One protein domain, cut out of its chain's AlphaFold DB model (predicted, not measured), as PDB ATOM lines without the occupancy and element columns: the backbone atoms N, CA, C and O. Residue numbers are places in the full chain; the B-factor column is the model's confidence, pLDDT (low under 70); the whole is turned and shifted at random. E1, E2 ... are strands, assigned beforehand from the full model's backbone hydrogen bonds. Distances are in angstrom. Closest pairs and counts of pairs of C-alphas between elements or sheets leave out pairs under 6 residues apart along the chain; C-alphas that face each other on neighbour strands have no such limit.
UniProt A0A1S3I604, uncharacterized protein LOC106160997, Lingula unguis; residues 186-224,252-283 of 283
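Overview. This is residues 186 to 224 and 252 to 283 of the 283 residues of the protein "uncharacterized protein LOC106160997" of Lingula unguis (UniProt A0A1S3I604). Two long two-stranded ribbons run side by side along a rod: the hairpin of E5 and E6, and a longer ribbon in which E1 and E2 run out and E3 and E4 return. The turn of the longer ribbon, residues 201 to 206, sticks out at one end of the rod; the cut and the last printed residue are at the other. The printed part has 71 residues with six named strands, E1 to E6 in chain order, and no named helix: the class is all strand, in three antiparallel two-stranded sheets, E1 - E4, E2 - E3 and E5 - E6. It is only just loose, close to extended, with a radius of gyration of the C-alphas of 16.2 A and spans of 57 by 16 by 14 A.

Arrangement. Look first at the hairpin of E5, residues 254 to 265, and E6, residues 271 to 282, antiparallel at 164 degrees; N 262 and O 274 are within hydrogen-bond range at 2.8 A. E5 bends by 65 degrees at residue 258, and E6 by 58 degrees at residue 279. Next find the hairpin of E2, residues 192 to 200, and E3, residues 207 to 215, antiparallel at 154 degrees, with N 197 and O 210 at 2.8 A. The closest C-alphas of E2 and E5 are those of Thr 198 and Thr 265, 5.2 A apart; E2 and E6 are near each other, with 5 pairs of C-alphas within 10 A. E1, residues 186 to 189, runs on into E2 at 50 degrees, and E3 runs on into E4, residues 218 to 221, at 14 degrees. E1 and E4 are antiparallel at 142 degrees, with N 189 and O 218 at 2.9 A. The closest C-alphas of E1 and E6 are those of Tyr 187 and Cys 280, 5.2 A apart, and those of E4 and E5 are Cys 219 and Thr 255, 5.9 A. E3 and E5 are apart.

Along the chain. Find C-alpha 186 at (133.557, 120.829, 193.366), where E1 begins, and follow its four residues to 189. E2 covers 25.0 A and E3 25.1 A; E4, four residues, follows. E5 begins at C-alpha 254, (138.548, 122.737, 194.038), and covers 31.3 A; E6 covers 32.4 A and ends at C-alpha 282, (138.257, 122.035, 189.385).

Size, cuts and confidence. The two C-alphas farthest apart, those of Thr 204 and Gly 224, are 57.5 A apart. Residues 225 to 251 are not printed, and C-alphas 224 and 252 are 7.1 A apart across that cut. Of the links that are printed whole, E2 to E3 is short and the others are tight. The mean pLDDT of the printed part is 88.1; residue 224 is under 70.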
ATOM      1  N   CYS A 186     133.096 119.567 192.805       90.12
ATOM      2  CA  CYS A 186     133.557 120.829 193.366       90.12
ATOM      3  C   CYS A 186     132.406 121.828 193.314       90.12
ATOM      4  O   CYS A 186     131.842 122.053 192.240       90.12
ATOM      5  N   TYR A 187     132.037 122.396 194.460       91.06
ATOM      6  CA  TYR A 187     130.889 123.284 194.577       91.06
ATOM      7  C   TYR A 187     131.100 124.359 195.640       91.06
ATOM      8  O   TYR A 187     131.987 124.281 196.491       91.06
ATOM      9  N   ARG A 188     130.261 125.392 195.573       93.00
ATOM     10  CA  ARG A 188     130.234 126.487 196.536       93.00
ATOM     11  C   ARG A 188     129.246 126.175 197.658       93.00
ATOM     12  O   ARG A 188     128.070 125.948 197.384       93.00
ATOM     13  N   VAL A 189     129.701 126.247 198.903       92.12
ATOM     14  CA  VAL A 189     128.845 126.294 200.100       92.12
ATOM     15  C   VAL A 189     128.736 127.738 200.591       92.12
ATOM     16  O   VAL A 189     129.680 128.519 200.435       92.12
ATOM     17  N   GLN A 190     127.594 128.112 201.169       91.00
ATOM     18  CA  GLN A 190     127.436 129.420 201.808       91.00
ATOM     19  C   GLN A 190     128.338 129.526 203.043       91.00
ATOM     20  O   GLN A 190     128.380 128.626 203.884       91.00
ATOM     21  N   HIS A 191     129.055 130.639 203.162       89.62
ATOM     22  CA  HIS A 191     129.912 130.946 204.299       89.62
ATOM     23  C   HIS A 191     129.819 132.437 204.611       89.62
ATOM     24  O   HIS A 191     130.232 133.272 203.809       89.62
ATOM     25  N   PHE A 192     129.264 132.776 205.775       87.12
ATOM     26  CA  PHE A 192     129.044 134.165 206.167       87.12
ATOM     27  C   PHE A 192     130.225 134.722 206.954       87.12
ATOM     28  O   PHE A 192     130.641 134.133 207.947       87.12
ATOM     29  N   GLN A 193     130.678 135.911 206.568       87.69
ATOM     30  CA  GLN A 193     131.652 136.699 207.314       87.69
ATOM     31  C   GLN A 193     131.022 138.031 207.733       87.69
ATOM     32  O   GLN A 193     130.280 138.643 206.956       87.69
ATOM     33  N   SER A 194     131.282 138.468 208.968       86.81
ATOM     34  CA  SER A 194     130.872 139.788 209.447       86.81
ATOM     35  C   SER A 194     131.962 140.830 209.200       86.81
ATOM     36  O   SER A 194     133.156 140.555 209.317       86.81
ATOM     37  N   PHE A 195     131.547 142.039 208.838       87.88
ATOM     38  CA  PHE A 195     132.416 143.204 208.703       87.88
ATOM     39  C   PHE A 195     131.672 144.477 209.104       87.88
ATOM     40  O   PHE A 195     130.443 144.513 209.131       87.88
ATOM     41  N   TYR A 196     132.415 145.542 209.399       88.50
ATOM     42  CA  TYR A 196     131.843 146.837 209.759       88.50
ATOM     43  C   TYR A 196     131.864 147.782 208.561       88.50
ATOM     44  O   TYR A 196     132.932 148.087 208.030       88.50
ATOM     45  N   ASP A 197     130.689 148.263 208.165       87.75
ATOM     46  CA  ASP A 197     130.541 149.355 207.209       87.75
ATOM     47  C   ASP A 197     130.346 150.674 207.959       87.75
ATOM     48  O   ASP A 197     129.499 150.785 208.848       87.75
ATOM     49  N   THR A 198     131.148 151.672 207.613       88.69
ATOM     50  CA  THR A 198     131.146 152.978 208.266       88.69
ATOM     51  C   THR A 198     130.308 153.942 207.441       88.69
ATOM     52  O   THR A 198     130.681 154.301 206.327       88.69
ATOM     53  N   LYS A 199     129.168 154.372 207.983       86.94
ATOM     54  CA  LYS A 199     128.323 155.398 207.366       86.94
ATOM     55  C   LYS A 199     128.411 156.690 208.159       86.94
ATOM     56  O   LYS A 199     128.367 156.660 209.386       86.94
ATOM     57  N   ILE A 200     128.523 157.799 207.445       83.62
ATOM     58  CA  ILE A 200     128.407 159.137 208.018       83.62
ATOM     59  C   ILE A 200     126.937 159.530 207.887       83.62
ATOM     60  O   ILE A 200     126.361 159.375 206.811       83.62
ATOM     61  N   ASP A 201     126.316 159.948 208.986       82.25
ATOM     62  CA  ASP A 201     124.972 160.520 208.940       82.25
ATOM     63  C   ASP A 201     125.063 161.969 208.448       82.25
ATOM     64  O   ASP A 201     125.722 162.803 209.069       82.25
ATOM     65  N   ASP A 202     124.400 162.275 207.333       79.56
ATOM     66  CA  ASP A 202     124.446 163.599 206.702       79.56
ATOM     67  C   ASP A 202     123.857 164.713 207.589       79.56
ATOM     68  O   ASP A 202     124.121 165.891 207.356       79.56
ATOM     69  N   LYS A 203     123.036 164.369 208.596       85.06
ATOM     70  CA  LYS A 203     122.352 165.349 209.457       85.06
ATOM     71  C   LYS A 203     123.106 165.645 210.743       85.06
ATOM     72  O   LYS A 203     123.113 166.787 211.193       85.06
ATOM     73  N   THR A 204     123.693 164.621 211.355       81.25
ATOM     74  CA  THR A 204     124.387 164.747 212.645       81.25
ATOM     75  C   THR A 204     125.905 164.753 212.496       81.25
ATOM     76  O   THR A 204     126.601 165.030 213.468       81.25
ATOM     77  N   PHE A 205     126.428 164.470 211.294       80.31
ATOM     78  CA  PHE A 205     127.852 164.229 211.024       80.31
ATOM     79  C   PHE A 205     128.464 163.141 211.920       80.31
ATOM     80  O   PHE A 205     129.683 163.049 212.075       80.31
ATOM     81  N   GLU A 206     127.624 162.284 212.505       84.75
ATOM     82  CA  GLU A 206     128.069 161.191 213.352       84.75
ATOM     83  C   GLU A 206     128.544 160.008 212.509       84.75
ATOM     84  O   GLU A 206     127.942 159.629 211.499       84.75
ATOM     85  N   ILE A 207     129.636 159.390 212.959       82.00
ATOM     86  CA  ILE A 207     130.195 158.195 212.336       82.00
ATOM     87  C   ILE A 207     129.514 156.971 212.948       82.00
ATOM     88  O   ILE A 207     129.798 156.581 214.081       82.00
ATOM     89  N   LYS A 208     128.651 156.317 212.172       85.75
ATOM     90  CA  LYS A 208     127.965 155.092 212.579       85.75
ATOM     91  C   LYS A 208     128.649 153.867 211.984       85.75
ATOM     92  O   LYS A 208     128.729 153.706 210.766       85.75
ATOM     93  N   LYS A 209     129.096 152.959 212.853       87.38
ATOM     94  CA  LYS A 209     129.582 151.632 212.454       87.38
ATOM     95  C   LYS A 209     128.407 150.663 212.405       87.38
ATOM     96  O   LYS A 209     127.732 150.455 213.407       87.38
ATOM     97  N   ILE A 210     128.160 150.090 211.236       87.88
ATOM     98  CA  ILE A 210     127.080 149.136 210.999       87.88
ATOM     99  C   ILE A 210     127.718 147.781 210.736       87.88
ATOM    100  O   ILE A 210     128.418 147.608 209.740       87.88
ATOM    101  N   GLU A 211     127.474 146.817 211.617       89.00
ATOM    102  CA  GLU A 211     127.853 145.435 211.349       89.00
ATOM    103  C   GLU A 211     126.998 144.886 210.198       89.00
ATOM    104  O   GLU A 211     125.768 144.972 210.204       89.00
ATOM    105  N   ARG A 212     127.657 144.329 209.187       88.81
ATOM    106  CA  ARG A 212     127.034 143.602 208.087       88.81
ATOM    107  C   ARG A 212     127.560 142.187 208.049       88.81
ATOM    108  O   ARG A 212     128.731 141.943 208.311       88.81
ATOM    109  N   ARG A 213     126.691 141.263 207.654       88.81
ATOM    110  CA  ARG A 213     127.038 139.870 207.377       88.81
ATOM    111  C   ARG A 213     126.878 139.624 205.887       88.81
ATOM    112  O   ARG A 213     125.826 139.932 205.333       88.81
ATOM    113  N   LEU A 214     127.907 139.071 205.259       90.06
ATOM    114  CA  LEU A 214     127.912 138.773 203.831       90.06
ATOM    115  C   LEU A 214     128.359 137.338 203.592       90.06
ATOM    116  O   LEU A 214     129.309 136.866 204.215       90.06
ATOM    117  N   ASP A 215     127.665 136.659 202.683       91.50
ATOM    118  CA  ASP A 215     128.041 135.331 202.217       91.50
ATOM    119  C   ASP A 215     129.227 135.437 201.248       91.50
ATOM    120  O   ASP A 215     129.059 135.703 200.055       91.50
ATOM    121  N   VAL A 216     130.438 135.241 201.769       92.00
ATOM    122  CA  VAL A 216     131.664 135.178 200.963       92.00
ATOM    123  C   VAL A 216     131.759 133.871 200.180       92.00
ATOM    124  O   VAL A 216     132.406 133.825 199.136       92.00
ATOM    125  N   GLY A 217     131.059 132.829 200.632       92.12
ATOM    126  CA  GLY A 217     131.129 131.486 200.077       92.12
ATOM    127  C   GLY A 217     132.455 130.780 200.373       92.12
ATOM    128  O   GLY A 217     133.477 131.396 200.676       92.12
ATOM    129  N   LYS A 218     132.444 129.452 200.272       93.00
ATOM    130  CA  LYS A 218     133.643 128.609 200.340       93.00
ATOM    131  C   LYS A 218     133.541 127.509 199.291       93.00
ATOM    132  O   LYS A 218     132.478 126.914 199.133       93.00
ATOM    133  N   CYS A 219     134.630 127.224 198.584       92.31
ATOM    134  CA  CYS A 219     134.677 126.067 197.695       92.31
ATOM    135  C   CYS A 219     134.978 124.806 198.502       92.31
ATOM    136  O   CYS A 219     135.927 124.768 199.287       92.31
ATOM    137  N   VAL A 220     134.138 123.791 198.331       90.75
ATOM    138  CA  VAL A 220     134.251 122.489 198.984       90.75
ATOM    139  C   VAL A 220     134.080 121.416 197.926       90.75
ATOM    140  O   VAL A 220     133.289 121.553 196.992       90.75
ATOM    141  N   GLY A 221     134.841 120.340 198.071       86.81
ATOM    142  CA  GLY A 221     134.764 119.220 197.161       86.81
ATOM    143  C   GLY A 221     136.116 118.615 196.861       86.81
ATOM    144  O   GLY A 221     137.151 119.037 197.378       86.81
ATOM    145  N   SER A 222     136.089 117.612 196.001       81.75
ATOM    146  CA  SER A 222     137.282 116.902 195.570       81.75
ATOM    147  C   SER A 222     137.259 116.778 194.061       81.75
ATOM    148  O   SER A 222     136.270 116.362 193.458       81.75
ATOM    149  N   CYS A 223     138.370 117.160 193.453       80.69
ATOM    150  CA  CYS A 223     138.544 117.148 192.016       80.69
ATOM    151  C   CYS A 223     139.322 115.897 191.635       80.69
ATOM    152  O   CYS A 223     140.539 115.914 191.509       80.69
ATOM    153  N   GLY A 224     138.602 114.784 191.515       67.94
ATOM    154  CA  GLY A 224     139.169 113.541 191.013       67.94
ATOM    155  C   GLY A 224     139.085 113.481 189.493       67.94
ATOM    156  O   GLY A 224     137.998 113.612 188.931       67.94
ATOM    157  N   LYS A 252     144.146 118.275 190.374       76.88
ATOM    158  CA  LYS A 252     143.175 119.361 190.273       76.88
ATOM    159  C   LYS A 252     142.667 119.655 191.675       76.88
ATOM    160  O   LYS A 252     142.353 118.742 192.440       76.88
ATOM    161  N   SER A 253     142.557 120.929 192.009       87.00
ATOM    162  CA  SER A 253     142.031 121.385 193.292       87.00
ATOM    163  C   SER A 253     140.700 122.100 193.087       87.00
ATOM    164  O   SER A 253     140.426 122.652 192.023       87.00
ATOM    165  N   CYS A 254     139.829 122.043 194.093       90.12
ATOM    166  CA  CYS A 254     138.548 122.737 194.038       90.12
ATOM    167  C   CYS A 254     138.749 124.202 194.437       90.12
ATOM    168  O   CYS A 254     138.956 124.500 195.615       90.12
ATOM    169  N   THR A 255     138.690 125.111 193.465       93.19
ATOM    170  CA  THR A 255     138.938 126.545 193.666       93.19
ATOM    171  C   THR A 255     137.817 127.396 193.075       93.19
ATOM    172  O   THR A 255     136.979 126.934 192.299       93.19
ATOM    173  N   ALA A 256     137.760 128.661 193.491       93.75
ATOM    174  CA  ALA A 256     136.775 129.605 192.984       93.75
ATOM    175  C   ALA A 256     137.089 129.974 191.529       93.75
ATOM    176  O   ALA A 256     138.194 130.418 191.212       93.75
ATOM    177  N   SER A 257     136.103 129.803 190.651       93.50
ATOM    178  CA  SER A 257     136.208 130.133 189.229       93.50
ATOM    179  C   SER A 257     135.702 131.537 188.916       93.50
ATOM    180  O   SER A 257     136.178 132.160 187.969       93.50
ATOM    181  N   SER A 258     134.759 132.052 189.707       94.06
ATOM    182  CA  SER A 258     134.171 133.377 189.516       94.06
ATOM    183  C   SER A 258     133.892 134.066 190.856       94.06
ATOM    184  O   SER A 258     133.647 133.417 191.877       94.06
ATOM    185  N   TYR A 259     133.916 135.402 190.848       94.75
ATOM    186  CA  TYR A 259     133.702 136.241 192.028       94.75
ATOM    187  C   TYR A 259     132.696 137.356 191.729       94.75
ATOM    188  O   TYR A 259     132.617 137.856 190.606       94.75
ATOM    189  N   SER A 260     131.958 137.778 192.749       94.50
ATOM    190  CA  SER A 260     131.169 139.006 192.777       94.50
ATOM    191  C   SER A 260     131.794 140.012 193.740       94.50
ATOM    192  O   SER A 260     132.339 139.654 194.785       94.50
ATOM    193  N   GLN A 261     131.746 141.284 193.354       93.38
ATOM    194  CA  GLN A 261     132.418 142.371 194.049       93.38
ATOM    195  C   GLN A 261     131.425 143.184 194.884       93.38
ATOM    196  O   GLN A 261     130.390 143.606 194.375       93.38
ATOM    197  N   HIS A 262     131.784 143.462 196.136       89.50
ATOM    198  CA  HIS A 262     131.038 144.322 197.056       89.50
ATOM    199  C   HIS A 262     131.935 145.457 197.529       89.50
ATOM    200  O   HIS A 262     133.097 145.228 197.857       89.50
ATOM    201  N   THR A 263     131.412 146.677 197.587       89.69
ATOM    202  CA  THR A 263     132.137 147.841 198.107       89.69
ATOM    203  C   THR A 263     131.558 148.271 199.449       89.69
ATOM    204  O   THR A 263     130.347 148.233 199.670       89.69
ATOM    205  N   TYR A 264     132.433 148.650 200.371       88.12
ATOM    206  CA  TYR A 264     132.060 149.157 201.689       88.12
ATOM    207  C   TYR A 264     133.052 150.224 202.140       88.12
ATOM    208  O   TYR A 264     134.176 150.296 201.639       88.12
ATOM    209  N   THR A 265     132.649 151.053 203.091       89.00
ATOM    210  CA  THR A 265     133.508 152.086 203.665       89.00
ATOM    211  C   THR A 265     134.103 151.550 204.959       89.00
ATOM    212  O   THR A 265     133.396 151.275 205.931       89.00
ATOM    213  N   ALA A 266     135.419 151.362 204.978       84.12
ATOM    214  CA  ALA A 266     136.118 150.883 206.161       84.12
ATOM    215  C   ALA A 266     136.236 151.982 207.231       84.12
ATOM    216  O   ALA A 266     135.880 153.141 207.019       84.12
ATOM    217  N   SER A 267     136.731 151.614 208.416       83.38
ATOM    218  CA  SER A 267     136.849 152.547 209.549       83.38
ATOM    219  C   SER A 267     137.803 153.721 209.300       83.38
ATOM    220  O   SER A 267     137.724 154.717 210.005       83.38
ATOM    221  N   ASP A 268     138.685 153.611 208.308       85.31
ATOM    222  CA  ASP A 268     139.587 154.668 207.839       85.31
ATOM    223  C   ASP A 268     138.926 155.607 206.809       85.31
ATOM    224  O   ASP A 268     139.621 156.396 206.170       85.31
ATOM    225  N   LEU A 269     137.601 155.509 206.625       81.88
ATOM    226  CA  LEU A 269     136.806 156.235 205.626       81.88
ATOM    227  C   LEU A 269     137.222 155.962 204.173       81.88
ATOM    228  O   LEU A 269     136.771 156.645 203.253       81.88
ATOM    229  N   ARG A 270     138.051 154.940 203.935       87.50
ATOM    230  CA  ARG A 270     138.412 154.514 202.585       87.50
ATOM    231  C   ARG A 270     137.418 153.478 202.093       87.50
ATOM    232  O   ARG A 270     137.005 152.581 202.832       87.50
ATOM    233  N   GLN A 271     137.073 153.573 200.814       88.88
ATOM    234  CA  GLN A 271     136.344 152.501 200.156       88.88
ATOM    235  C   GLN A 271     137.246 151.274 200.045       88.88
ATOM    236  O   GLN A 271     138.375 151.347 199.556       88.88
ATOM    237  N   ARG A 272     136.733 150.143 200.512       88.81
ATOM    238  CA  ARG A 272     137.345 148.831 200.367       88.81
ATOM    239  C   ARG A 272     136.413 147.922 199.591       88.81
ATOM    240  O   ARG A 272     135.192 148.071 199.600       88.81
ATOM    241  N   THR A 273     137.035 146.960 198.936       89.31
ATOM    242  CA  THR A 273     136.363 145.980 198.104       89.31
ATOM    243  C   THR A 273     136.477 144.610 198.751       89.31
ATOM    244  O   THR A 273     137.549 144.230 199.220       89.31
ATOM    245  N   LEU A 274     135.375 143.874 198.768       89.31
ATOM    246  CA  LEU A 274     135.281 142.509 199.260       89.31
ATOM    247  C   LEU A 274     134.738 141.617 198.141       89.31
ATOM    248  O   LEU A 274     133.798 141.992 197.443       89.31
ATOM    249  N   PHE A 275     135.346 140.447 197.957       90.88
ATOM    250  CA  PHE A 275     134.953 139.484 196.932       90.88
ATOM    251  C   PHE A 275     134.192 138.322 197.562       90.88
ATOM    252  O   PHE A 275     134.692 137.682 198.483       90.88
ATOM    253  N   SER A 276     133.004 138.026 197.044       94.06
ATOM    254  CA  SER A 276     132.305 136.775 197.331       94.06
ATOM    255  C   SER A 276     132.458 135.823 196.158       94.06
ATOM    256  O   SER A 276     132.317 136.216 195.005       94.06
ATOM    257  N   ILE A 277     132.734 134.559 196.444       95.44
ATOM    258  CA  ILE A 277     132.787 133.498 195.442       95.44
ATOM    259  C   ILE A 277     131.392 133.367 194.829       95.44
ATOM    260  O   ILE A 277     130.403 133.392 195.562       95.44
ATOM    261  N   LYS A 278     131.294 133.225 193.508       92.69
ATOM    262  CA  LYS A 278     130.028 132.954 192.816       92.69
ATOM    263  C   LYS A 278     129.973 131.497 192.360       92.69
ATOM    264  O   LYS A 278     129.035 130.799 192.728       92.69
ATOM    265  N   ASP A 279     131.020 131.020 191.690       91.75
ATOM    266  CA  ASP A 279     131.125 129.643 191.205       91.75
ATOM    267  C   ASP A 279     132.460 129.005 191.624       91.75
ATOM    268  O   ASP A 279     133.475 129.688 191.795       91.75
ATOM    269  N   CYS A 280     132.457 127.680 191.785       92.50
ATOM    270  CA  CYS A 280     133.645 126.872 192.062       92.50
ATOM    271  C   CYS A 280     133.845 125.855 190.939       92.50
ATOM    272  O   CYS A 280     132.876 125.316 190.405       92.50
ATOM    273  N   ALA A 281     135.098 125.578 190.591       89.44
ATOM    274  CA  ALA A 281     135.448 124.588 189.586       89.44
ATOM    275  C   ALA A 281     136.759 123.881 189.940       89.44
ATOM    276  O   ALA A 281     137.541 124.342 190.769       89.44
ATOM    277  N   CYS A 282     136.994 122.749 189.286       87.75
ATOM    278  CA  CYS A 282     138.257 122.035 189.385       87.75
ATOM    279  C   CYS A 282     139.306 122.682 188.482       87.75
ATOM    280  O   CYS A 282     139.103 122.725 187.264       87.75
ATOM    281  N   GLN A 283     140.404 123.153 189.074       82.88
ATOM    282  CA  GLN A 283     141.522 123.810 188.387       82.88
ATOM    283  C   GLN A 283     142.856 123.156 188.742       82.88
ATOM    284  O   GLN A 283     143.029 122.751 189.917       82.88
TER     285      GLN A 283